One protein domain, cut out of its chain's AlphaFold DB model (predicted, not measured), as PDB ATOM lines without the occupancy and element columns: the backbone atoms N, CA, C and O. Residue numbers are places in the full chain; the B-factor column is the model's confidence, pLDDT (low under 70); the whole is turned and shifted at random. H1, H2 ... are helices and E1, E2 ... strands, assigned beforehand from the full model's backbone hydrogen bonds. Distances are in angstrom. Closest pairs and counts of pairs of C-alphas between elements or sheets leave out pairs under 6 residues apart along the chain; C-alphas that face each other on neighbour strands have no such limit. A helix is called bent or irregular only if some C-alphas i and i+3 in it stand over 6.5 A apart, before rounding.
ATOM      1  N   THR A  29     -36.448 -54.677   1.461       87.56
ATOM      2  CA  THR A  29     -35.418 -53.747   0.944       87.56
ATOM      3  C   THR A  29     -33.991 -54.210   1.191       87.56
ATOM      4  O   THR A  29     -33.059 -53.563   0.723       87.56
ATOM      5  N   ALA A  30     -33.811 -55.367   1.836       85.81
ATOM      6  CA  ALA A  30     -32.503 -55.922   2.177       85.81
ATOM      7  C   ALA A  30     -31.566 -56.082   0.968       85.81
ATOM      8  O   ALA A  30     -30.364 -55.885   1.102       85.81
ATOM      9  N   GLN A  31     -32.112 -56.397  -0.210       91.75
ATOM     10  CA  GLN A  31     -31.326 -56.606  -1.427       91.75
ATOM     11  C   GLN A  31     -31.230 -55.359  -2.314       91.75
ATOM     12  O   GLN A  31     -30.651 -55.431  -3.390       91.75
ATOM     13  N   LEU A  32     -31.801 -54.220  -1.905       95.38
ATOM     14  CA  LEU A  32     -31.965 -53.040  -2.761       95.38
ATOM     15  C   LEU A  32     -30.637 -52.410  -3.204       95.38
ATOM     16  O   LEU A  32     -30.524 -51.918  -4.326       95.38
ATOM     17  N   THR A  33     -29.665 -52.361  -2.303       95.19
ATOM     18  CA  THR A  33     -28.437 -51.579  -2.467       95.19
ATOM     19  C   THR A  33     -27.283 -52.428  -2.971       95.19
ATOM     20  O   THR A  33     -27.300 -53.648  -2.841       95.19
ATOM     21  N   ASN A  34     -26.245 -51.760  -3.470       94.25
ATOM     22  CA  ASN A  34     -24.965 -52.350  -3.837       94.25
ATOM     23  C   ASN A  34     -25.095 -53.452  -4.894       94.25
ATOM     24  O   ASN A  34     -24.393 -54.453  -4.854       94.25
ATOM     25  N   ARG A  35     -26.004 -53.255  -5.853       94.81
ATOM     26  CA  ARG A  35     -26.155 -54.107  -7.033       94.81
ATOM     27  C   ARG A  35     -26.781 -53.333  -8.194       94.81
ATOM     28  O   ARG A  35     -27.537 -52.383  -7.951       94.81
ATOM     29  N   PRO A  36     -26.498 -53.715  -9.446       94.00
ATOM     30  CA  PRO A  36     -27.197 -53.185 -10.596       94.00
ATOM     31  C   PRO A  36     -28.588 -53.801 -10.748       94.00
ATOM     32  O   PRO A  36     -28.779 -55.010 -10.620       94.00
ATOM     33  N   TRP A  37     -29.552 -52.952 -11.077       96.06
ATOM     34  CA  TRP A  37     -30.926 -53.300 -11.414       96.06
ATOM     35  C   TRP A  37     -31.216 -52.904 -12.854       96.06
ATOM     36  O   TRP A  37     -30.844 -51.813 -13.286       96.06
ATOM     37  N   ILE A  38     -31.892 -53.771 -13.601       94.50
ATOM     38  CA  ILE A  38     -32.055 -53.645 -15.048       94.50
ATOM     39  C   ILE A  38     -33.504 -53.935 -15.439       94.50
ATOM     40  O   ILE A  38     -34.118 -54.882 -14.963       94.50
ATOM     41  N   GLU A  39     -34.069 -53.117 -16.323       94.81
ATOM     42  CA  GLU A  39     -35.467 -53.217 -16.766       94.81
ATOM     43  C   GLU A  39     -35.781 -54.547 -17.469       94.81
ATOM     44  O   GLU A  39     -36.860 -55.106 -17.288       94.81
ATOM     45  N   ARG A  40     -34.865 -55.038 -18.311       92.62
ATOM     46  CA  ARG A  40     -35.000 -56.288 -19.075       92.62
ATOM     47  C   ARG A  40     -33.680 -56.666 -19.740       92.62
ATOM     48  O   ARG A  40     -32.816 -55.814 -19.931       92.62
ATOM     49  N   VAL A  41     -33.579 -57.902 -20.219       89.31
ATOM     50  CA  VAL A  41     -32.500 -58.294 -21.138       89.31
ATOM     51  C   VAL A  41     -32.678 -57.561 -22.489       89.31
ATOM     52  O   VAL A  41     -33.791 -57.546 -23.041       89.31
ATOM     53  N   PRO A  42     -31.628 -56.916 -23.033       88.88
ATOM     54  CA  PRO A  42     -31.655 -56.347 -24.380       88.88
ATOM     55  C   PRO A  42     -31.896 -57.436 -25.435       88.88
ATOM     56  O   PRO A  42     -31.235 -58.467 -25.423       88.88
ATOM     57  N   ALA A  43     -32.803 -57.204 -26.389       89.62
ATOM     58  CA  ALA A  43     -33.036 -58.151 -27.487       89.62
ATOM     59  C   ALA A  43     -32.033 -57.960 -28.638       89.62
ATOM     60  O   ALA A  43     -31.864 -58.840 -29.479       89.62
ATOM     61  N   ASN A  44     -31.409 -56.783 -28.716       88.81
ATOM     62  CA  ASN A  44     -30.365 -56.438 -29.675       88.81
ATOM     63  C   ASN A  44     -29.506 -55.277 -29.137       88.81
ATOM     64  O   ASN A  44     -29.888 -54.591 -28.192       88.81
ATOM     65  N   GLU A  45     -28.376 -55.011 -29.791       88.62
ATOM     66  CA  GLU A  45     -27.383 -53.988 -29.409       88.62
ATOM     67  C   GLU A  45     -27.894 -52.533 -29.377       88.62
ATOM     68  O   GLU A  45     -27.233 -51.657 -28.821       88.62
ATOM     69  N   ARG A  46     -29.044 -52.239 -29.997       91.75
ATOM     70  CA  ARG A  46     -29.617 -50.882 -30.081       91.75
ATOM     71  C   ARG A  46     -30.693 -50.631 -29.038       91.75
ATOM     72  O   ARG A  46     -31.185 -49.506 -28.931       91.75
ATOM     73  N   ASP A  47     -31.090 -51.663 -28.305       93.00
ATOM     74  CA  ASP A  47     -32.131 -51.552 -27.300       93.00
ATOM     75  C   ASP A  47     -31.665 -50.648 -26.156       93.00
ATOM     76  O   ASP A  47     -30.687 -50.935 -25.477       93.00
ATOM     77  N   MET A  48     -32.396 -49.555 -25.934       93.81
ATOM     78  CA  MET A  48     -32.180 -48.671 -24.790       93.81
ATOM     79  C   MET A  48     -32.883 -49.245 -23.559       93.81
ATOM     80  O   MET A  48     -34.113 -49.147 -23.458       93.81
ATOM     81  N   ILE A  49     -32.111 -49.795 -22.631       93.69
ATOM     82  CA  ILE A  49     -32.595 -50.453 -21.414       93.69
ATOM     83  C   ILE A  49     -32.416 -49.545 -20.207       93.69
ATOM     84  O   ILE A  49     -31.352 -48.947 -20.049       93.69
ATOM     85  N   GLY A  50     -33.458 -49.433 -19.380       94.31
ATOM     86  CA  GLY A  50     -33.384 -48.763 -18.091       94.31
ATOM     87  C   GLY A  50     -32.501 -49.514 -17.101       94.31
ATOM     88  O   GLY A  50     -32.594 -50.737 -16.987       94.31
ATOM     89  N   HIS A  51     -31.668 -48.789 -16.367       92.88
ATOM     90  CA  HIS A  51     -30.877 -49.351 -15.278       92.88
ATOM     91  C   HIS A  51     -30.866 -48.409 -14.074       92.88
ATOM     92  O   HIS A  51     -31.168 -47.218 -14.185       92.88
ATOM     93  N   LEU A  52     -30.577 -48.984 -12.914       94.25
ATOM     94  CA  LEU A  52     -30.560 -48.319 -11.622       94.25
ATOM     95  C   LEU A  52     -29.501 -48.990 -10.747       94.25
ATOM     96  O   LEU A  52     -29.481 -50.209 -10.627       94.25
ATOM     97  N   ILE A  53     -28.655 -48.207 -10.092       93.38
ATOM     98  CA  ILE A  53     -27.709 -48.690  -9.086       93.38
ATOM     99  C   ILE A  53     -27.815 -47.770  -7.874       93.38
ATOM    100  O   ILE A  53     -27.696 -46.555  -8.019       93.38
ATOM    101  N   LEU A  54     -28.033 -48.344  -6.692       94.00
ATOM    102  CA  LEU A  54     -28.074 -47.634  -5.412       94.00
ATOM    103  C   LEU A  54     -26.865 -48.060  -4.589       94.00
ATOM    104  O   LEU A  54     -26.836 -49.179  -4.095       94.00
ATOM    105  N   LEU A  55     -25.867 -47.196  -4.451       91.00
ATOM    106  CA  LEU A  55     -24.609 -47.500  -3.773       91.00
ATOM    107  C   LEU A  55     -24.625 -46.931  -2.348       91.00
ATOM    108  O   LEU A  55     -24.843 -45.732  -2.152       91.00
ATOM    109  N   ASP A  56     -24.425 -47.803  -1.359       91.00
ATOM    110  CA  ASP A  56     -24.192 -47.451   0.046       91.00
ATOM    111  C   ASP A  56     -22.693 -47.573   0.327       91.00
ATOM    112  O   ASP A  56     -22.182 -48.659   0.609       91.00
ATOM    113  N   HIS A  57     -21.977 -46.458   0.171       85.19
ATOM    114  CA  HIS A  57     -20.523 -46.385   0.277       85.19
ATOM    115  C   HIS A  57     -20.100 -45.649   1.560       85.19
ATOM    116  O   HIS A  57     -20.821 -44.758   2.016       85.19
ATOM    117  N   PRO A  58     -18.913 -45.927   2.135       82.12
ATOM    118  CA  PRO A  58     -18.429 -45.229   3.331       82.12
ATOM    119  C   PRO A  58     -18.393 -43.696   3.229       82.12
ATOM    120  O   PRO A  58     -18.521 -43.015   4.242       82.12
ATOM    121  N   GLN A  59     -18.227 -43.154   2.020       78.19
ATOM    122  CA  GLN A  59     -18.215 -41.704   1.748       78.19
ATOM    123  C   GLN A  59     -19.615 -41.120   1.502       78.19
ATOM    124  O   GLN A  59     -19.783 -39.908   1.394       78.19
ATOM    125  N   GLY A  60     -20.642 -41.963   1.398       84.12
ATOM    126  CA  GLY A  60     -22.016 -41.522   1.233       84.12
ATOM    127  C   GLY A  60     -22.867 -42.446   0.374       84.12
ATOM    128  O   GLY A  60     -22.417 -43.435  -0.194       84.12
ATOM    129  N   ARG A  61     -24.139 -42.065   0.271       89.88
ATOM    130  CA  ARG A  61     -25.151 -42.761  -0.520       89.88
ATOM    131  C   ARG A  61     -25.393 -42.038  -1.828       89.88
ATOM    132  O   ARG A  61     -25.923 -40.922  -1.843       89.88
ATOM    133  N   PHE A  62     -24.996 -42.685  -2.907       89.00
ATOM    134  CA  PHE A  62     -25.126 -42.193  -4.269       89.00
ATOM    135  C   PHE A  62     -25.686 -43.288  -5.156       89.00
ATOM    136  O   PHE A  62     -25.659 -44.466  -4.817       89.00
ATOM    137  N   GLY A  63     -26.259 -42.905  -6.278       90.62
ATOM    138  CA  GLY A  63     -26.778 -43.855  -7.231       90.62
ATOM    139  C   GLY A  63     -26.708 -43.316  -8.639       90.62
ATOM    140  O   GLY A  63     -26.519 -42.121  -8.867       90.62
ATOM    141  N   VAL A  64     -26.849 -44.238  -9.576       89.94
ATOM    142  CA  VAL A  64     -26.889 -43.959 -11.004       89.94
ATOM    143  C   VAL A  64     -28.190 -44.525 -11.537       89.94
ATOM    144  O   VAL A  64     -28.643 -45.588 -11.115       89.94
ATOM    145  N   THR A  65     -28.844 -43.785 -12.414       92.94
ATOM    146  CA  THR A  65     -30.003 -44.263 -13.164       92.94
ATOM    147  C   THR A  65     -29.871 -43.779 -14.584       92.94
ATOM    148  O   THR A  65     -29.168 -42.807 -14.871       92.94
ATOM    149  N   GLY A  66     -30.536 -44.457 -15.498       91.88
ATOM    150  CA  GLY A  66     -30.521 -44.012 -16.866       91.88
ATOM    151  C   GLY A  66     -31.027 -45.045 -17.829       91.88
ATOM    152  O   GLY A  66     -31.698 -46.008 -17.469       91.88
ATOM    153  N   ARG A  67     -30.700 -44.806 -19.094       93.62
ATOM    154  CA  ARG A  67     -30.950 -45.747 -20.174       93.62
ATOM    155  C   ARG A  67     -29.687 -45.927 -20.983       93.62
ATOM    156  O   ARG A  67     -29.062 -44.943 -21.386       93.62
ATOM    157  N   SER A  68     -29.361 -47.172 -21.292       90.31
ATOM    158  CA  SER A  68     -28.153 -47.506 -22.038       90.31
ATOM    159  C   SER A  68     -28.411 -48.579 -23.095       90.31
ATOM    160  O   SER A  68     -29.310 -49.400 -22.952       90.31
ATOM    161  N   SER A  69     -27.630 -48.525 -24.167       89.19
ATOM    162  CA  SER A  69     -27.461 -49.564 -25.195       89.19
ATOM    163  C   SER A  69     -25.959 -49.734 -25.458       89.19
ATOM    164  O   SER A  69     -25.161 -49.064 -24.803       89.19
ATOM    165  N   ASN A  70     -25.551 -50.524 -26.457       87.50
ATOM    166  CA  ASN A  70     -24.126 -50.648 -26.815       87.50
ATOM    167  C   ASN A  70     -23.503 -49.340 -27.309       87.50
ATOM    168  O   ASN A  70     -22.286 -49.195 -27.314       87.50
ATOM    169  N   TRP A  71     -24.331 -48.417 -27.794       86.50
ATOM    170  CA  TRP A  71     -23.866 -47.254 -28.548       86.50
ATOM    171  C   TRP A  71     -24.202 -45.926 -27.879       86.50
ATOM    172  O   TRP A  71     -23.652 -44.888 -28.244       86.50
ATOM    173  N   ARG A  72     -25.161 -45.925 -26.952       89.00
ATOM    174  CA  ARG A  72     -25.680 -44.703 -26.343       89.00
ATOM    175  C   ARG A  72     -25.966 -44.930 -24.874       89.00
ATOM    176  O   ARG A  72     -26.752 -45.809 -24.534       89.00
ATOM    177  N   HIS A  73     -25.417 -44.053 -24.041       87.44
ATOM    178  CA  HIS A  73     -25.628 -44.037 -22.599       87.44
ATOM    179  C   HIS A  73     -26.191 -42.671 -22.199       87.44
ATOM    180  O   HIS A  73     -25.652 -41.633 -22.581       87.44
ATOM    181  N   LEU A  74     -27.319 -42.677 -21.496       90.56
ATOM    182  CA  LEU A  74     -27.955 -41.506 -20.900       90.56
ATOM    183  C   LEU A  74     -28.045 -41.779 -19.416       90.56
ATOM    184  O   LEU A  74     -28.746 -42.711 -19.032       90.56
ATOM    185  N   LEU A  75     -27.316 -41.018 -18.617       89.38
ATOM    186  CA  LEU A  75     -27.103 -41.341 -17.220       89.38
ATOM    187  C   LEU A  75     -27.253 -40.108 -16.371       89.38
ATOM    188  O   LEU A  75     -26.880 -39.008 -16.781       89.38
ATOM    189  N   GLU A  76     -27.758 -40.341 -15.178       89.44
ATOM    190  CA  GLU A  76     -27.918 -39.323 -14.175       89.44
ATOM    191  C   GLU A  76     -27.460 -39.872 -12.836       89.44
ATOM    192  O   GLU A  76     -27.823 -40.982 -12.434       89.44
ATOM    193  N   VAL A  77     -26.630 -39.081 -12.166       89.19
ATOM    194  CA  VAL A  77     -26.092 -39.405 -10.853       89.19
ATOM    195  C   VAL A  77     -26.888 -38.640  -9.809       89.19
ATOM    196  O   VAL A  77     -27.186 -37.458  -9.987       89.19
ATOM    197  N   TYR A  78     -27.241 -39.307  -8.719       90.25
ATOM    198  CA  TYR A  78     -28.085 -38.748  -7.670       90.25
ATOM    199  C   TYR A  78     -27.621 -39.191  -6.285       90.25
ATOM    200  O   TYR A  78     -26.878 -40.160  -6.130       90.25
ATOM    201  N   ARG A  79     -28.085 -38.490  -5.250       90.69
ATOM    202  CA  ARG A  79     -27.979 -38.943  -3.854       90.69
ATOM    203  C   ARG A  79     -29.278 -39.604  -3.427       90.69
ATOM    204  O   ARG A  79     -30.340 -39.260  -3.941       90.69
ATOM    205  N   TRP A  80     -29.204 -40.556  -2.504       92.94
ATOM    206  CA  TRP A  80     -30.388 -41.289  -2.056       92.94
ATOM    207  C   TRP A  80     -30.385 -41.584  -0.556       92.94
ATOM    208  O   TRP A  80     -29.362 -41.504   0.127       92.94
ATOM    209  N   ARG A  81     -31.569 -41.898  -0.026       92.12
ATOM    210  CA  ARG A  81     -31.794 -42.349   1.355       92.12
ATOM    211  C   ARG A  81     -33.000 -43.265   1.354       92.12
ATOM    212  O   ARG A  81     -33.941 -43.071   0.588       92.12
ATOM    213  N   LEU A  82     -32.935 -44.247   2.235       91.62
ATOM    214  CA  LEU A  82     -33.970 -45.239   2.436       91.62
ATOM    215  C   LEU A  82     -34.466 -45.140   3.878       91.62
ATOM    216  O   LEU A  82     -33.650 -45.111   4.802       91.62
ATOM    217  N   ASP A  83     -35.783 -45.081   4.041       89.88
ATOM    218  CA  ASP A  83     -36.487 -45.167   5.320       89.88
ATOM    219  C   ASP A  83     -37.605 -46.212   5.200       89.88
ATOM    220  O   ASP A  83     -38.637 -45.971   4.568       89.88
ATOM    221  N   GLY A  84     -37.363 -47.416   5.726       90.69
ATOM    222  CA  GLY A  84     -38.231 -48.574   5.506       90.69
ATOM    223  C   GLY A  84     -38.369 -48.910   4.016       90.69
ATOM    224  O   GLY A  84     -37.389 -49.278   3.369       90.69
ATOM    225  N   ASP A  85     -39.583 -48.761   3.477       93.44
ATOM    226  CA  ASP A  85     -39.920 -48.966   2.061       93.44
ATOM    227  C   ASP A  85     -39.852 -47.678   1.222       93.44
ATOM    228  O   ASP A  85     -40.177 -47.703   0.037       93.44
ATOM    229  N   ARG A  86     -39.465 -46.537   1.805       93.44
ATOM    230  CA  ARG A  86     -39.453 -45.235   1.122       93.44
ATOM    231  C   ARG A  86     -38.051 -44.878   0.664       93.44
ATOM    232  O   ARG A  86     -37.167 -44.632   1.483       93.44
ATOM    233  N   LEU A  87     -37.873 -44.795  -0.648       94.19
ATOM    234  CA  LEU A  87     -36.646 -44.352  -1.291       94.19
ATOM    235  C   LEU A  87     -36.816 -42.906  -1.755       94.19
ATOM    236  O   LEU A  87     -37.649 -42.613  -2.612       94.19
ATOM    237  N   GLY A  88     -36.016 -42.006  -1.195       93.31
ATOM    238  CA  GLY A  88     -35.882 -40.647  -1.701       93.31
ATOM    239  C   GLY A  88     -34.629 -40.515  -2.567       93.31
ATOM    240  O   GLY A  88     -33.580 -41.064  -2.228       93.31
ATOM    241  N   LEU A  89     -34.741 -39.753  -3.649       92.81
ATOM    242  CA  LEU A  89     -33.701 -39.472  -4.632       92.81
ATOM    243  C   LEU A  89     -33.550 -37.955  -4.790       92.81
ATOM    244  O   LEU A  89     -34.549 -37.237  -4.870       92.81
ATOM    245  N   PHE A  90     -32.315 -37.473  -4.874       91.25
ATOM    246  CA  PHE A  90     -31.995 -36.081  -5.172       91.25
ATOM    247  C   PHE A  90     -31.051 -35.994  -6.365       91.25
ATOM    248  O   PHE A  90     -29.917 -36.469  -6.296       91.25
ATOM    249  N   PHE A  91     -31.526 -35.346  -7.424       90.50
ATOM    250  CA  PHE A  91     -30.841 -35.157  -8.693       90.50
ATOM    251  C   PHE A  91     -30.180 -33.769  -8.722       90.50
ATOM    252  O   PHE A  91     -30.887 -32.764  -8.852       90.50
ATOM    253  N   PRO A  92     -28.841 -33.669  -8.583       87.19
ATOM    254  CA  PRO A  92     -28.162 -32.382  -8.425       87.19
ATOM    255  C   PRO A  92     -28.238 -31.494  -9.667       87.19
ATOM    256  O   PRO A  92     -28.284 -30.275  -9.532       87.19
ATOM    257  N   GLN A  93     -28.255 -32.099 -10.858       86.88
ATOM    258  CA  GLN A  93     -28.225 -31.384 -12.134       86.88
ATOM    259  C   GLN A  93     -29.441 -30.465 -12.305       86.88
ATOM    260  O   GLN A  93     -29.283 -29.301 -12.672       86.88
ATOM    261  N   ASP A  94     -30.629 -30.979 -11.988       89.06
ATOM    262  CA  ASP A  94     -31.893 -30.249 -12.123       89.06
ATOM    263  C   ASP A  94     -32.432 -29.741 -10.775       89.06
ATOM    264  O   ASP A  94     -33.459 -29.066 -10.722       89.06
ATOM    265  N   HIS A  95     -31.732 -30.050  -9.676       88.06
ATOM    266  CA  HIS A  95     -32.132 -29.738  -8.303       88.06
ATOM    267  C   HIS A  95     -33.532 -30.288  -7.954       88.06
ATOM    268  O   HIS A  95     -34.329 -29.655  -7.252       88.06
ATOM    269  N   VAL A  96     -33.837 -31.486  -8.461       88.38
ATOM    270  CA  VAL A  96     -35.129 -32.166  -8.296       88.38
ATOM    271  C   VAL A  96     -35.030 -33.243  -7.222       88.38
ATOM    272  O   VAL A  96     -34.055 -33.991  -7.145       88.38
ATOM    273  N   LYS A  97     -36.082 -33.348  -6.408       88.69
ATOM    274  CA  LYS A  97     -36.273 -34.419  -5.427       88.69
ATOM    275  C   LYS A  97     -37.406 -35.332  -5.879       88.69
ATOM    276  O   LYS A  97     -38.447 -34.855  -6.325       88.69
ATOM    277  N   VAL A  98     -37.219 -36.636  -5.724       90.25
ATOM    278  CA  VAL A  98     -38.216 -37.656  -6.063       90.25
ATOM    279  C   VAL A  98     -38.329 -38.626  -4.898       90.25
ATOM    280  O   VAL A  98     -37.313 -39.067  -4.375       90.25
ATOM    281  N   GLY A  99     -39.546 -38.987  -4.497       91.38
ATOM    282  CA  GLY A  99     -39.760 -40.091  -3.563       91.38
ATOM    283  C   GLY A  99     -40.603 -41.191  -4.186       91.38
ATOM    284  O   GLY A  99     -41.577 -40.933  -4.895       91.38
ATOM    285  N   VAL A 100     -40.209 -42.430  -3.923       94.31
ATOM    286  CA  VAL A 100     -40.874 -43.642  -4.401       94.31
ATOM    287  C   VAL A 100     -40.940 -44.668  -3.279       94.31
ATOM    288  O   VAL A 100     -40.158 -44.623  -2.328       94.31
ATOM    289  N   LYS A 101     -41.874 -45.610  -3.383       95.81
ATOM    290  CA  LYS A 101     -41.843 -46.824  -2.569       95.81
ATOM    291  C   LYS A 101     -41.103 -47.924  -3.301       95.81
ATOM    292  O   LYS A 101     -41.241 -48.039  -4.517       95.81
ATOM    293  N   VAL A 102     -40.369 -48.739  -2.564       96.81
ATOM    294  CA  VAL A 102     -39.573 -49.836  -3.102       96.81
ATOM    295  C   VAL A 102     -39.832 -51.127  -2.350       96.81
ATOM    296  O   VAL A 102     -40.020 -51.131  -1.135       96.81
ATOM    297  N   ARG A 103     -39.829 -52.234  -3.088       96.06
ATOM    298  CA  ARG A 103     -39.889 -53.585  -2.536       96.06
ATOM    299  C   ARG A 103     -39.030 -54.523  -3.372       96.06
ATOM    300  O   ARG A 103     -39.127 -54.508  -4.587       96.06
ATOM    301  N   THR A 104     -38.260 -55.374  -2.718       95.94
ATOM    302  CA  THR A 104     -37.364 -56.387  -3.260       95.94
ATOM    303  C   THR A 104     -37.812 -57.764  -2.793       95.94
ATOM    304  O   THR A 104     -38.300 -57.912  -1.668       95.94
ATOM    305  N   TRP A 105     -37.705 -58.759  -3.665       94.94
ATOM    306  CA  TRP A 105     -37.974 -60.162  -3.353       94.94
ATOM    307  C   TRP A 105     -37.200 -61.073  -4.308       94.94
ATOM    308  O   TRP A 105     -36.790 -60.643  -5.386       94.94
ATOM    309  N   GLU A 106     -37.010 -62.328  -3.911       94.50
ATOM    310  CA  GLU A 106     -36.567 -63.385  -4.824       94.50
ATOM    311  C   GLU A 106     -37.656 -63.627  -5.870       94.50
ATOM    312  O   GLU A 106     -38.803 -63.910  -5.518       94.50
ATOM    313  N   CYS A 107     -37.319 -63.535  -7.155       92.56
ATOM    314  CA  CYS A 107     -38.308 -63.616  -8.228       92.56
ATOM    315  C   CYS A 107     -38.994 -64.987  -8.319       92.56
ATOM    316  O   CYS A 107     -40.067 -65.080  -8.902       92.56
ATOM    317  N   GLY A 108     -38.377 -66.072  -7.833       87.56
ATOM    318  CA  GLY A 108     -38.989 -67.409  -7.838       87.56
ATOM    319  C   GLY A 108     -39.419 -67.918  -9.226       87.56
ATOM    320  O   GLY A 108     -40.368 -68.694  -9.328       87.56
ATOM    321  N   GLY A 109     -38.757 -67.466 -10.299       81.69
ATOM    322  CA  GLY A 109     -39.105 -67.782 -11.691       81.69
ATOM    323  C   GLY A 109     -40.116 -66.834 -12.355       81.69
ATOM    324  O   GLY A 109     -40.502 -67.076 -13.497       81.69
ATOM    325  N   GLU A 110     -40.540 -65.760 -11.681       87.88
ATOM    326  CA  GLU A 110     -41.354 -64.687 -12.280       87.88
ATOM    327  C   GLU A 110     -40.566 -63.864 -13.310       87.88
ATOM    328  O   GLU A 110     -41.136 -63.380 -14.292       87.88
ATOM    329  N   ALA A 111     -39.259 -63.706 -13.093       90.06
ATOM    330  CA  ALA A 111     -38.384 -62.949 -13.973       90.06
ATOM    331  C   ALA A 111     -37.812 -63.820 -15.102       90.06
ATOM    332  O   ALA A 111     -37.586 -65.020 -14.921       90.06
ATOM    333  N   PRO A 112     -37.552 -63.232 -16.283       87.06
ATOM    334  CA  PRO A 112     -36.811 -63.926 -17.323       87.06
ATOM    335  C   PRO A 112     -35.384 -64.215 -16.847       87.06
ATOM    336  O   PRO A 112     -34.761 -63.382 -16.188       87.06
ATOM    337  N   ALA A 113     -34.843 -65.366 -17.247       85.38
ATOM    338  CA  ALA A 113     -33.419 -65.631 -17.083       85.38
ATOM    339  C   ALA A 113     -32.596 -64.479 -17.707       85.38
ATOM    340  O   ALA A 113     -32.968 -63.987 -18.781       85.38
ATOM    341  N   PRO A 114     -31.504 -64.039 -17.063       88.62
ATOM    342  CA  PRO A 114     -30.819 -64.695 -15.945       88.62
ATOM    343  C   PRO A 114     -31.176 -64.130 -14.554       88.62
ATOM    344  O   PRO A 114     -30.353 -64.229 -13.660       88.62
ATOM    345  N   PHE A 115     -32.318 -63.466 -14.362       93.62
ATOM    346  CA  PHE A 115     -32.570 -62.719 -13.125       93.62
ATOM    347  C   PHE A 115     -33.215 -63.543 -12.003       93.62
ATOM    348  O   PHE A 115     -34.203 -64.242 -12.228       93.62
ATOM    349  N   ASP A 116     -32.731 -63.329 -10.777       94.00
ATOM    350  CA  ASP A 116     -33.192 -64.019  -9.563       94.00
ATOM    351  C   ASP A 116     -33.794 -63.063  -8.520       94.00
ATOM    352  O   ASP A 116     -34.524 -63.488  -7.625       94.00
ATOM    353  N   LEU A 117     -33.548 -61.755  -8.659       95.88
ATOM    354  CA  LEU A 117     -34.045 -60.712  -7.762       95.88
ATOM    355  C   LEU A 117     -34.944 -59.723  -8.496       95.88
ATOM    356  O   LEU A 117     -34.632 -59.249  -9.589       95.88
ATOM    357  N   CYS A 118     -36.051 -59.375  -7.853       96.31
ATOM    358  CA  CYS A 118     -37.073 -58.486  -8.378       96.31
ATOM    359  C   CYS A 118     -37.156 -57.244  -7.493       96.31
ATOM    360  O   CYS A 118     -37.126 -57.359  -6.270       96.31
ATOM    361  N   LEU A 119     -37.278 -56.069  -8.107       97.50
ATOM    362  CA  LEU A 119     -37.498 -54.786  -7.444       97.50
ATOM    363  C   LEU A 119     -38.722 -54.103  -8.052       97.50
ATOM    364  O   LEU A 119     -38.720 -53.734  -9.222       97.50
ATOM    365  N   GLU A 120     -39.748 -53.885  -7.238       97.38
ATOM    366  CA  GLU A 120     -40.895 -53.039  -7.554       97.38
ATOM    367  C   GLU A 120     -40.625 -51.618  -7.066       97.38
ATOM    368  O   GLU A 120     -40.332 -51.400  -5.892       97.38
ATOM    369  N   ILE A 121     -40.796 -50.650  -7.960       97.12
ATOM    370  CA  ILE A 121     -40.758 -49.220  -7.673       97.12
ATOM    371  C   ILE A 121     -42.164 -48.673  -7.901       97.12
ATOM    372  O   ILE A 121     -42.717 -48.797  -8.995       97.12
ATOM    373  N   THR A 122     -42.749 -48.067  -6.873       96.00
ATOM    374  CA  THR A 122     -44.080 -47.458  -6.928       96.00
ATOM    375  C   THR A 122     -43.977 -45.950  -6.746       96.00
ATOM    376  O   THR A 122     -43.479 -45.474  -5.725       96.00
ATOM    377  N   ASP A 123     -44.468 -45.187  -7.720       92.88
ATOM    378  CA  ASP A 123     -44.468 -43.724  -7.650       92.88
ATOM    379  C   ASP A 123     -45.619 -43.161  -6.794       92.88
ATOM    380  O   ASP A 123     -46.521 -43.876  -6.351       92.88
ATOM    381  N   ALA A 124     -45.620 -41.840  -6.595       88.50
ATOM    382  CA  ALA A 124     -46.661 -41.120  -5.858       88.50
ATOM    383  C   ALA A 124     -48.089 -41.313  -6.414       88.50
ATOM    384  O   ALA A 124     -49.065 -41.109  -5.694       88.50
ATOM    385  N   ARG A 125     -48.231 -41.704  -7.689       92.19
ATOM    386  CA  ARG A 125     -49.520 -41.969  -8.354       92.19
ATOM    387  C   ARG A 125     -49.938 -43.437  -8.257       92.19
ATOM    388  O   ARG A 125     -50.982 -43.799  -8.793       92.19
ATOM    389  N   GLY A 126     -49.135 -44.279  -7.608       92.06
ATOM    390  CA  GLY A 126     -49.361 -45.717  -7.514       92.06
ATOM    391  C   GLY A 126     -48.999 -46.487  -8.784       92.06
ATOM    392  O   GLY A 126     -49.367 -47.657  -8.900       92.06
ATOM    393  N   ARG A 127     -48.304 -45.869  -9.751       95.19
ATOM    394  CA  ARG A 127     -47.792 -46.587 -10.926       95.19
ATOM    395  C   ARG A 127     -46.592 -47.421 -10.506       95.19
ATOM    396  O   ARG A 127     -45.740 -46.942  -9.763       95.19
ATOM    397  N   LYS A 128     -46.539 -48.649 -11.013       96.25
ATOM    398  CA  LYS A 128     -45.529 -49.649 -10.674       96.25
ATOM    399  C   LYS A 128     -44.599 -49.890 -11.854       96.25
ATOM    400  O   LYS A 128     -45.068 -50.031 -12.983       96.25
ATOM    401  N   ALA A 129     -43.307 -49.970 -11.575       95.56
ATOM    402  CA  ALA A 129     -42.289 -50.490 -12.475       95.56
ATOM    403  C   ALA A 129     -41.567 -51.640 -11.773       95.56
ATOM    404  O   ALA A 129     -41.321 -51.556 -10.573       95.56
ATOM    405  N   VAL A 130     -41.241 -52.699 -12.512       95.75
ATOM    406  CA  VAL A 130     -40.429 -53.809 -12.004       95.75
ATOM    407  C   VAL A 130     -39.115 -53.824 -12.768       95.75
ATOM    408  O   VAL A 130     -39.113 -53.746 -13.996       95.75
ATOM    409  N   VAL A 131     -38.017 -53.887 -12.028       96.56
ATOM    410  CA  VAL A 131     -36.659 -54.064 -12.544       96.56
ATOM    411  C   VAL A 131     -36.029 -55.272 -11.860       96.56
ATOM    412  O   VAL A 131     -36.501 -55.721 -10.814       96.56
ATOM    413  N   TYR A 132     -34.976 -55.809 -12.460       96.38
ATOM    414  CA  TYR A 132     -34.441 -57.118 -12.117       96.38
ATOM    415  C   TYR A 132     -32.947 -57.071 -11.820       96.38
ATOM    416  O   TYR A 132     -32.227 -56.222 -12.341       96.38
ATOM    417  N   SER A 133     -32.478 -57.990 -10.989       95.88
ATOM    418  CA  SER A 133     -31.065 -58.167 -10.665       95.88
ATOM    419  C   SER A 133     -30.751 -59.652 -10.467       95.88
ATOM    420  O   SER A 133     -31.636 -60.509 -10.552       95.88
ATOM    421  N   ARG A 134     -29.483 -59.955 -10.211       94.69
ATOM    422  CA  ARG A 134     -28.998 -61.280  -9.824       94.69
ATOM    423  C   ARG A 134     -28.414 -61.228  -8.426       94.69
ATOM    424  O   ARG A 134     -27.936 -60.174  -8.001       94.69
ATOM    425  N   GLU A 135     -28.456 -62.349  -7.713       91.88
ATOM    426  CA  GLU A 135     -27.882 -62.441  -6.367       91.88
ATOM    427  C   GLU A 135     -26.370 -62.205  -6.383       91.88
ATOM    428  O   GLU A 135     -25.866 -61.447  -5.554       91.88
ATOM    429  N   ASP A 136     -25.684 -62.766  -7.379       91.50
ATOM    430  CA  ASP A 136     -24.232 -62.702  -7.571       91.50
ATOM    431  C   ASP A 136     -23.714 -61.379  -8.154       91.50
ATOM    432  O   ASP A 136     -22.506 -61.167  -8.218       91.50
ATOM    433  N   TRP A 137     -24.599 -60.440  -8.492       94.12
ATOM    434  CA  TRP A 137     -24.228 -59.080  -8.891       94.12
ATOM    435  C   TRP A 137     -24.042 -58.123  -7.708       94.12
ATOM    436  O   TRP A 137     -24.226 -56.911  -7.837       94.12
ATOM    437  N   GLU A 138     -23.720 -58.653  -6.532       93.31
ATOM    438  CA  GLU A 138     -23.379 -57.827  -5.381       93.31
ATOM    439  C   GLU A 138     -22.037 -57.120  -5.610       93.31
ATOM    440  O   GLU A 138     -21.033 -57.717  -5.997       93.31
ATOM    441  N   VAL A 139     -22.028 -55.821  -5.341       90.00
ATOM    442  CA  VAL A 139     -20.900 -54.926  -5.560       90.00
ATOM    443  C   VAL A 139     -20.434 -54.403  -4.214       90.00
ATOM    444  O   VAL A 139     -21.174 -53.716  -3.512       90.00
ATOM    445  N   ARG A 140     -19.189 -54.685  -3.837       89.19
ATOM    446  CA  ARG A 140     -18.674 -54.208  -2.552       89.19
ATOM    447  C   ARG A 140     -18.239 -52.752  -2.657       89.19
ATOM    448  O   ARG A 140     -17.482 -52.427  -3.571       89.19
ATOM    449  N   PRO A 141     -18.625 -51.883  -1.708       82.75
ATOM    450  CA  PRO A 141     -18.240 -50.476  -1.730       82.75
ATOM    451  C   PRO A 141     -16.732 -50.246  -1.886       82.75
ATOM    452  O   PRO A 141     -16.308 -49.446  -2.710       82.75
ATOM    453  N   GLU A 142     -15.911 -51.000  -1.159       83.19
ATOM    454  CA  GLU A 142     -14.450 -50.898  -1.180       83.19
ATOM    455  C   GLU A 142     -13.789 -51.411  -2.471       83.19
ATOM    456  O   GLU A 142     -12.583 -51.243  -2.662       83.19
ATOM    457  N   ARG A 143     -14.552 -52.089  -3.332       84.00
ATOM    458  CA  ARG A 143     -14.092 -52.716  -4.579       84.00
ATOM    459  C   ARG A 143     -15.039 -52.419  -5.740       84.00
ATOM    460  O   ARG A 143     -15.085 -53.195  -6.687       84.00
ATOM    461  N   LEU A 144     -15.763 -51.307  -5.669       82.31
ATOM    462  CA  LEU A 144     -16.840 -50.938  -6.585       82.31
ATOM    463  C   LEU A 144     -16.454 -51.097  -8.063       82.31
ATOM    464  O   LEU A 144     -17.099 -51.862  -8.775       82.31
ATOM    465  N   GLU A 145     -15.375 -50.439  -8.493       81.94
ATOM    466  CA  GLU A 145     -14.873 -50.499  -9.877       81.94
ATOM    467  C   GLU A 145     -14.513 -51.937 -10.283       81.94
ATOM    468  O   GLU A 145     -14.948 -52.450 -11.312       81.94
ATOM    469  N   ALA A 146     -13.770 -52.644  -9.424       86.25
ATOM    470  CA  ALA A 146     -13.339 -54.010  -9.703       86.25
ATOM    471  C   ALA A 146     -14.519 -54.991  -9.787       86.25
ATOM    472  O   ALA A 146     -14.525 -55.868 -10.644       86.25
ATOM    473  N   ASP A 147     -15.505 -54.870  -8.901       89.56
ATOM    474  CA  ASP A 147     -16.667 -55.754  -8.871       89.56
ATOM    475  C   ASP A 147     -17.603 -55.473 -10.061       89.56
ATOM    476  O   ASP A 147     -18.037 -56.420 -10.712       89.56
ATOM    477  N   LEU A 148     -17.830 -54.205 -10.433       85.56
ATOM    478  CA  LEU A 148     -18.580 -53.855 -11.649       85.56
ATOM    479  C   LEU A 148     -17.891 -54.355 -12.925       85.56
ATOM    480  O   LEU A 148     -18.562 -54.897 -13.804       85.56
ATOM    481  N   ALA A 149     -16.566 -54.211 -13.019       86.75
ATOM    482  CA  ALA A 149     -15.790 -54.717 -14.147       86.75
ATOM    483  C   ALA A 149     -15.874 -56.247 -14.258       86.75
ATOM    484  O   ALA A 149     -16.114 -56.756 -15.351       86.75
ATOM    485  N   ASN A 150     -15.763 -56.969 -13.136       89.69
ATOM    486  CA  ASN A 150     -15.901 -58.429 -13.117       89.69
ATOM    487  C   ASN A 150     -17.294 -58.872 -13.589       89.69
ATOM    488  O   ASN A 150     -17.396 -59.782 -14.405       89.69
ATOM    489  N   ILE A 151     -18.362 -58.209 -13.126       89.56
ATOM    490  CA  ILE A 151     -19.732 -58.521 -13.564       89.56
ATOM    491  C   ILE A 151     -19.885 -58.259 -15.070       89.56
ATOM    492  O   ILE A 151     -20.505 -59.044 -15.786       89.56
ATOM    493  N   ALA A 152     -19.325 -57.158 -15.578       87.31
ATOM    494  CA  ALA A 152     -19.379 -56.845 -17.002       87.31
ATOM    495  C   ALA A 152     -18.603 -57.866 -17.856       87.31
ATOM    496  O   ALA A 152     -19.083 -58.237 -18.925       87.31
ATOM    497  N   GLU A 153     -17.439 -58.327 -17.395       87.81
ATOM    498  CA  GLU A 153     -16.641 -59.362 -18.064       87.81
ATOM    499  C   GLU A 153     -17.382 -60.705 -18.102       87.81
ATOM    500  O   GLU A 153     -17.538 -61.279 -19.179       87.81
ATOM    501  N   GLU A 154     -17.945 -61.147 -16.976       87.50
ATOM    502  CA  GLU A 154     -18.745 -62.378 -16.906       87.50
ATOM    503  C   GLU A 154     -19.925 -62.345 -17.887       87.50
ATOM    504  O   GLU A 154     -20.179 -63.300 -18.617       87.50
ATOM    505  N   LEU A 155     -20.617 -61.207 -17.984       86.38
ATOM    506  CA  LEU A 155     -21.712 -61.048 -18.939       86.38
ATOM    507  C   LEU A 155     -21.257 -61.028 -20.393       86.38
ATOM    508  O   LEU A 155     -22.021 -61.422 -21.274       86.38
ATOM    509  N   ALA A 156     -20.049 -60.548 -20.675       86.19
ATOM    510  CA  ALA A 156     -19.496 -60.623 -22.017       86.19
ATOM    511  C   ALA A 156     -19.198 -62.080 -22.409       86.19
ATOM    512  O   ALA A 156     -19.471 -62.453 -23.551       86.19
ATOM    513  N   ASP A 157     -18.705 -62.884 -21.464       87.25
ATOM    514  CA  ASP A 157     -18.413 -64.307 -21.655       87.25
ATOM    515  C   ASP A 157     -19.687 -65.164 -21.778       87.25
ATOM    516  O   ASP A 157     -19.723 -66.104 -22.574       87.25
ATOM    517  N   ASP A 158     -20.763 -64.795 -21.078       84.19
ATOM    518  CA  ASP A 158     -22.077 -65.458 -21.116       84.19
ATOM    519  C   ASP A 158     -22.950 -65.061 -22.332       84.19
ATOM    520  O   ASP A 158     -24.181 -65.154 -22.291       84.19
ATOM    521  N   ASP A 159     -22.340 -64.585 -23.423       80.44
ATOM    522  CA  ASP A 159     -23.026 -64.110 -24.636       80.44
ATOM    523  C   ASP A 159     -24.069 -62.996 -24.364       80.44
ATOM    524  O   ASP A 159     -25.043 -62.818 -25.107       80.44
ATOM    525  N   GLN A 160     -23.850 -62.172 -23.332       79.88
ATOM    526  CA  GLN A 160     -24.663 -60.993 -22.997       79.88
ATOM    527  C   GLN A 160     -23.880 -59.674 -23.163       79.88
ATOM    528  O   GLN A 160     -23.896 -58.812 -22.273       79.88
ATOM    529  N   PRO A 161     -23.263 -59.414 -24.337       78.25
ATOM    530  CA  PRO A 161     -22.408 -58.244 -24.548       78.25
ATOM    531  C   PRO A 161     -23.169 -56.922 -24.410       78.25
ATOM    532  O   PRO A 161     -22.586 -55.889 -24.093       78.25
ATOM    533  N   ALA A 162     -24.488 -56.946 -24.630       75.88
ATOM    534  CA  ALA A 162     -25.314 -55.765 -24.451       75.88
ATOM    535  C   ALA A 162     -25.527 -55.394 -22.984       75.88
ATOM    536  O   ALA A 162     -25.615 -54.214 -22.656       75.88
ATOM    537  N   LEU A 163     -25.558 -56.384 -22.095       77.69
ATOM    538  CA  LEU A 163     -25.638 -56.149 -20.661       77.69
ATOM    539  C   LEU A 163     -24.281 -55.721 -20.104       77.69
ATOM    540  O   LEU A 163     -24.206 -54.754 -19.346       77.69
ATOM    541  N   ALA A 164     -23.209 -56.354 -20.586       82.88
ATOM    542  CA  ALA A 164     -21.836 -55.956 -20.300       82.88
ATOM    543  C   ALA A 164     -21.578 -54.483 -20.655       82.88
ATOM    544  O   ALA A 164     -21.032 -53.743 -19.845       82.88
ATOM    545  N   ALA A 165     -22.037 -54.011 -21.821       78.88
ATOM    546  CA  ALA A 165     -21.883 -52.609 -22.221       78.88
ATOM    547  C   ALA A 165     -22.641 -51.631 -21.303       78.88
ATOM    548  O   ALA A 165     -22.172 -50.520 -21.052       78.88
ATOM    549  N   VAL A 166     -23.810 -52.029 -20.790       76.56
ATOM    550  CA  VAL A 166     -24.584 -51.222 -19.833       76.56
ATOM    551  C   VAL A 166     -23.826 -51.076 -18.511       76.56
ATOM    552  O   VAL A 166     -23.728 -49.963 -17.993       76.56
ATOM    553  N   LEU A 167     -23.257 -52.164 -17.989       78.56
ATOM    554  CA  LEU A 167     -22.529 -52.145 -16.717       78.56
ATOM    555  C   LEU A 167     -21.123 -51.552 -16.838       78.56
ATOM    556  O   LEU A 167     -20.713 -50.782 -15.976       78.56
ATOM    557  N   GLY A 168     -20.415 -51.810 -17.936       75.50
ATOM    558  CA  GLY A 168     -19.117 -51.197 -18.217       75.50
ATOM    559  C   GLY A 168     -19.213 -49.682 -18.402       75.50
ATOM    560  O   GLY A 168     -18.281 -48.955 -18.074       75.50
ATOM    561  N   ALA A 169     -20.364 -49.173 -18.853       72.12
ATOM    562  CA  ALA A 169     -20.618 -47.746 -18.778       72.12
ATOM    563  C   ALA A 169     -20.590 -47.293 -17.315       72.12
ATOM    564  O   ALA A 169     -19.856 -46.355 -17.026       72.12
ATOM    565  N   ALA A 170     -21.335 -47.952 -16.412       68.50
ATOM    566  CA  ALA A 170     -21.464 -47.613 -14.985       68.50
ATOM    567  C   ALA A 170     -20.119 -47.437 -14.244       68.50
ATOM    568  O   ALA A 170     -20.007 -46.547 -13.406       68.50
ATOM    569  N   ASP A 171     -19.099 -48.212 -14.609       69.88
ATOM    570  CA  ASP A 171     -17.737 -48.104 -14.065       69.88
ATOM    571  C   ASP A 171     -17.108 -46.710 -14.283       69.88
ATOM    572  O   ASP A 171     -16.512 -46.112 -13.388       69.88
ATOM    573  N   SER A 172     -17.325 -46.108 -15.455       68.25
ATOM    574  CA  SER A 172     -16.686 -44.830 -15.799       68.25
ATOM    575  C   SER A 172     -17.154 -43.623 -14.964       68.25
ATOM    576  O   SER A 172     -16.428 -42.631 -14.874       68.25
ATOM    577  N   TRP A 173     -18.335 -43.683 -14.328       64.50
ATOM    578  CA  TRP A 173     -18.854 -42.606 -13.455       64.50
ATOM    579  C   TRP A 173     -18.528 -42.836 -11.981       64.50
ATOM    580  O   TRP A 173     -18.577 -41.887 -11.203       64.50
ATOM    581  N   THR A 174     -18.176 -44.061 -11.584       63.97
ATOM    582  CA  THR A 174     -17.860 -44.387 -10.185       63.97
ATOM    583  C   THR A 174     -16.460 -43.961  -9.752       63.97
ATOM    584  O   THR A 174     -16.082 -44.228  -8.618       63.97
ATOM    585  N   SER A 175     -15.722 -43.235 -10.602       68.19
ATOM    586  CA  SER A 175     -14.405 -42.701 -10.245       68.19
ATOM    587  C   SER A 175     -14.457 -41.836  -8.977       68.19
ATOM    588  O   SER A 175     -15.346 -40.986  -8.826       68.19
ATOM    589  N   ASP A 176     -13.431 -41.959  -8.131       66.75
ATOM    590  CA  ASP A 176     -13.261 -41.205  -6.875       66.75
ATOM    591  C   ASP A 176     -13.519 -39.692  -7.018       66.75
ATOM    592  O   ASP A 176     -14.031 -39.032  -6.112       66.75
ATOM    593  N   SER A 177     -13.186 -39.121  -8.181       66.12
ATOM    594  CA  SER A 177     -13.351 -37.690  -8.457       66.12
ATOM    595  C   SER A 177     -14.814 -37.232  -8.511       66.12
ATOM    596  O   SER A 177     -15.126 -36.138  -8.037       66.12
ATOM    597  N   GLN A 178     -15.718 -38.054  -9.055       69.12
ATOM    598  CA  GLN A 178     -17.146 -37.732  -9.101       69.12
ATOM    599  C   GLN A 178     -17.816 -37.980  -7.752       69.12
ATOM    600  O   GLN A 178     -18.651 -37.178  -7.328       69.12
ATOM    601  N   LEU A 179     -17.408 -39.036  -7.047       69.56
ATOM    602  CA  LEU A 179     -17.920 -39.345  -5.712       69.56
ATOM    603  C   LEU A 179     -17.603 -38.225  -4.717       69.56
ATOM    604  O   LEU A 179     -18.501 -37.754  -4.018       69.56
ATOM    605  N   GLY A 180     -16.370 -37.706  -4.736       68.12
ATOM    606  CA  GLY A 180     -15.985 -36.569  -3.896       68.12
ATOM    607  C   GLY A 180     -16.771 -35.285  -4.199       68.12
ATOM    608  O   GLY A 180     -17.080 -34.515  -3.288       68.12
ATOM    609  N   ALA A 181     -17.157 -35.052  -5.460       72.94
ATOM    610  CA  ALA A 181     -17.984 -33.900  -5.827       72.94
ATOM    611  C   ALA A 181     -19.425 -34.010  -5.291       72.94
ATOM    612  O   ALA A 181     -20.020 -32.997  -4.926       72.94
ATOM    613  N   LEU A 182     -19.980 -35.225  -5.215       70.50
ATOM    614  CA  LEU A 182     -21.309 -35.479  -4.644       70.50
ATOM    615  C   LEU A 182     -21.316 -35.401  -3.118       70.50
ATOM    616  O   LEU A 182     -22.298 -34.935  -2.540       70.50
ATOM    617  N   GLU A 183     -20.240 -35.846  -2.468       71.31
ATOM    618  CA  GLU A 183     -20.078 -35.747  -1.014       71.31
ATOM    619  C   GLU A 183     -20.111 -34.285  -0.553       71.31
ATOM    620  O   GLU A 183     -20.778 -33.961   0.428       71.31
ATOM    621  N   ALA A 184     -19.469 -33.392  -1.312       69.94
ATOM    622  CA  ALA A 184     -19.418 -31.962  -1.020       69.94
ATOM    623  C   ALA A 184     -20.782 -31.243  -1.108       69.94
ATOM    624  O   ALA A 184     -20.889 -30.085  -0.698       69.94
ATOM    625  N   LEU A 185     -21.822 -31.894  -1.641       67.94
ATOM    626  CA  LEU A 185     -23.178 -31.353  -1.639       67.94
ATOM    627  C   LEU A 185     -23.788 -31.520  -0.241       67.94
ATOM    628  O   LEU A 185     -24.124 -32.631   0.165       67.94
ATOM    629  N   ASP A 186     -23.950 -30.415   0.484       60.50
ATOM    630  CA  ASP A 186     -24.601 -30.375   1.799       60.50
ATOM    631  C   ASP A 186     -26.105 -30.697   1.678       60.50
ATOM    632  O   ASP A 186     -26.886 -29.894   1.166       60.50
ATOM    633  N   LEU A 187     -26.502 -31.899   2.112       62.16
ATOM    634  CA  LEU A 187     -27.880 -32.414   2.056       62.16
ATOM    635  C   LEU A 187     -28.385 -32.894   3.432       62.16
ATOM    636  O   LEU A 187     -29.276 -33.749   3.509       62.16
ATOM    637  N   ASP A 188     -27.830 -32.363   4.525       54.91
ATOM    638  CA  ASP A 188     -28.018 -32.871   5.895       54.91
ATOM    639  C   ASP A 188     -29.443 -32.715   6.478       54.91
ATOM    640  O   ASP A 188     -29.725 -33.136   7.604       54.91
ATOM    641  N   GLY A 189     -30.404 -32.201   5.707       53.91
ATOM    642  CA  GLY A 189     -31.813 -32.146   6.100       53.91
ATOM    643  C   GLY A 189     -32.495 -33.522   6.119       53.91
ATOM    644  O   GLY A 189     -32.293 -34.360   5.237       53.91
ATOM    645  N   ARG A 190     -33.361 -33.772   7.108       48.41
ATOM    646  CA  ARG A 190     -34.377 -34.847   7.053       48.41
ATOM    647  C   ARG A 190     -35.571 -34.476   6.158       48.41
ATOM    648  O   ARG A 190     -36.307 -35.360   5.737       48.41
TER     649      ARG A 190
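Overview. This is residues 29 to 190 of the 201 residues of an uncharacterized protein of Plesiocystis pacifica SIR-1 (UniProt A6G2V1). One long sheet of eight strands folds back on itself into a strongly curled, barrel-like shell, with E1 E2 E3 facing E5 E6 E7 E8 and E4 as the hinge, and its two edge strands E1 and E8 come near each other. Outside this shell, on the side away from E5 to E8, the helical hairpin H1 H2 packs over the leaf of E1 to E3, mainly through H2, and the short helix H3 sits over E3. The printed part has 162 residues with eight named strands followed by three named helices, in the order E1 to E8, then H1 to H3; the sheet's order is the same as the chain's, fully antiparallel. The class is mixed, helices and strands, and the whole is compact, with a radius of gyration of the C-alphas of 15.1 A and spans of 45 by 36 by 27 A.

Arrangement. The strands E1, residues 36 to 38, E2, residues 49 to 57, E3, residues 60 to 68, E4, residues 73 to 83, E5, residues 86 to 91, E6, residues 96 to 106, E7, residues 117 to 122, and E8, residues 128 to 133, form a meander, each strand the antiparallel neighbour of the one before, and each such pair is a hairpin. Within hydrogen-bond range are N 37 and O 52 of E1 and E2, 2.8 A, N 53 and O 64 of E2 and E3, 2.8 A, and N 65 and O 76 of E3 and E4, 3.0 A. E4 bends by 56 degrees at residue 79, pairing with E3 over residues 73 to 79 and with E5 over residues 79 to 83, where N 81 and O 88 are 3.1 A apart. E6 is staggered too: it pairs with E5 over residues 96 to 101, with N 89 and O 98 at 2.8 A, and with E7 over residues 101 to 106, with N 103 and O 120 at 3.0 A. N 119 and O 131 of E7 and E8 are 2.8 A apart. The eight strands form a folded sheet, one sheet bent back on itself into two leaves that face each other: E1 E2 E3 face E5 E6 E7 E8, with 38 pairs of C-alphas within 11 A and E4 as the hinge. At its edges, the closest C-alphas of E1 and E8 are those of Trp 37 and Ser 133, 4.9 A apart. H1, residues 141 to 157, only grazes the sheet with residues 141 to 151; the closest C-alphas of H1 and E2 are those of Pro 141 and His 57, 5.1 A. It touches H2, residues 161 to 171, at a shallow tilt of 16 degrees, opposite ways, a helical hairpin whose closest C-alphas are those of Ala 152 and Ala 164, 4.2 A. H2 is on the sheet, over E2 and E3, at a height over the sheet of 9.3 A; it runs slantwise to the strands, only just, at 33 degrees to E2 on the local plane. C-alphas 68 and 166 are the closest of E3 and H2, 5.6 A. H3, residues 176 to 183, is apart from H1 and H2. It is on the sheet, over E3 at a height of 8.5 A, and runs across the strands, only just, at 62 degrees to E3 on the local plane; C-alphas 60 and 183 are their closest, 6.5 A. In H3 every O i to N i+4 pair is within hydrogen-bond range; H1 has 11 of 13 and H2 6 of 7.

Along the chain. E1 begins with C-alpha 36 at (-27.197, -53.185, -10.596) and is 6.6 A long. E2 and E3 measure 25.2 A and 24.8 A, E4 30.0 A, and E6 31.4 A. E5, E7 and E8 measure 16.5 A, 16.6 A and 16.8 A. E8 ends with C-alpha 133 at (-31.065, -58.167, -10.665). H1, 24.3 A, has a kink of 31 degrees near residue 148 and is irregular, with C-alphas 142 and 145 at 8.7 A. H2 and H3 measure 15.3 A and 10.5 A; H3 ends with C-alpha 183 at (-20.078, -35.747, -1.014).

Size, cuts and confidence. The C-alphas of Asp 159 and Gly 189 are the two farthest apart, 45.2 A. The printed part has no cut and no long link. The mean pLDDT of the printed part is 86.6; residues 170 to 180 and 184 to 190 are under 70.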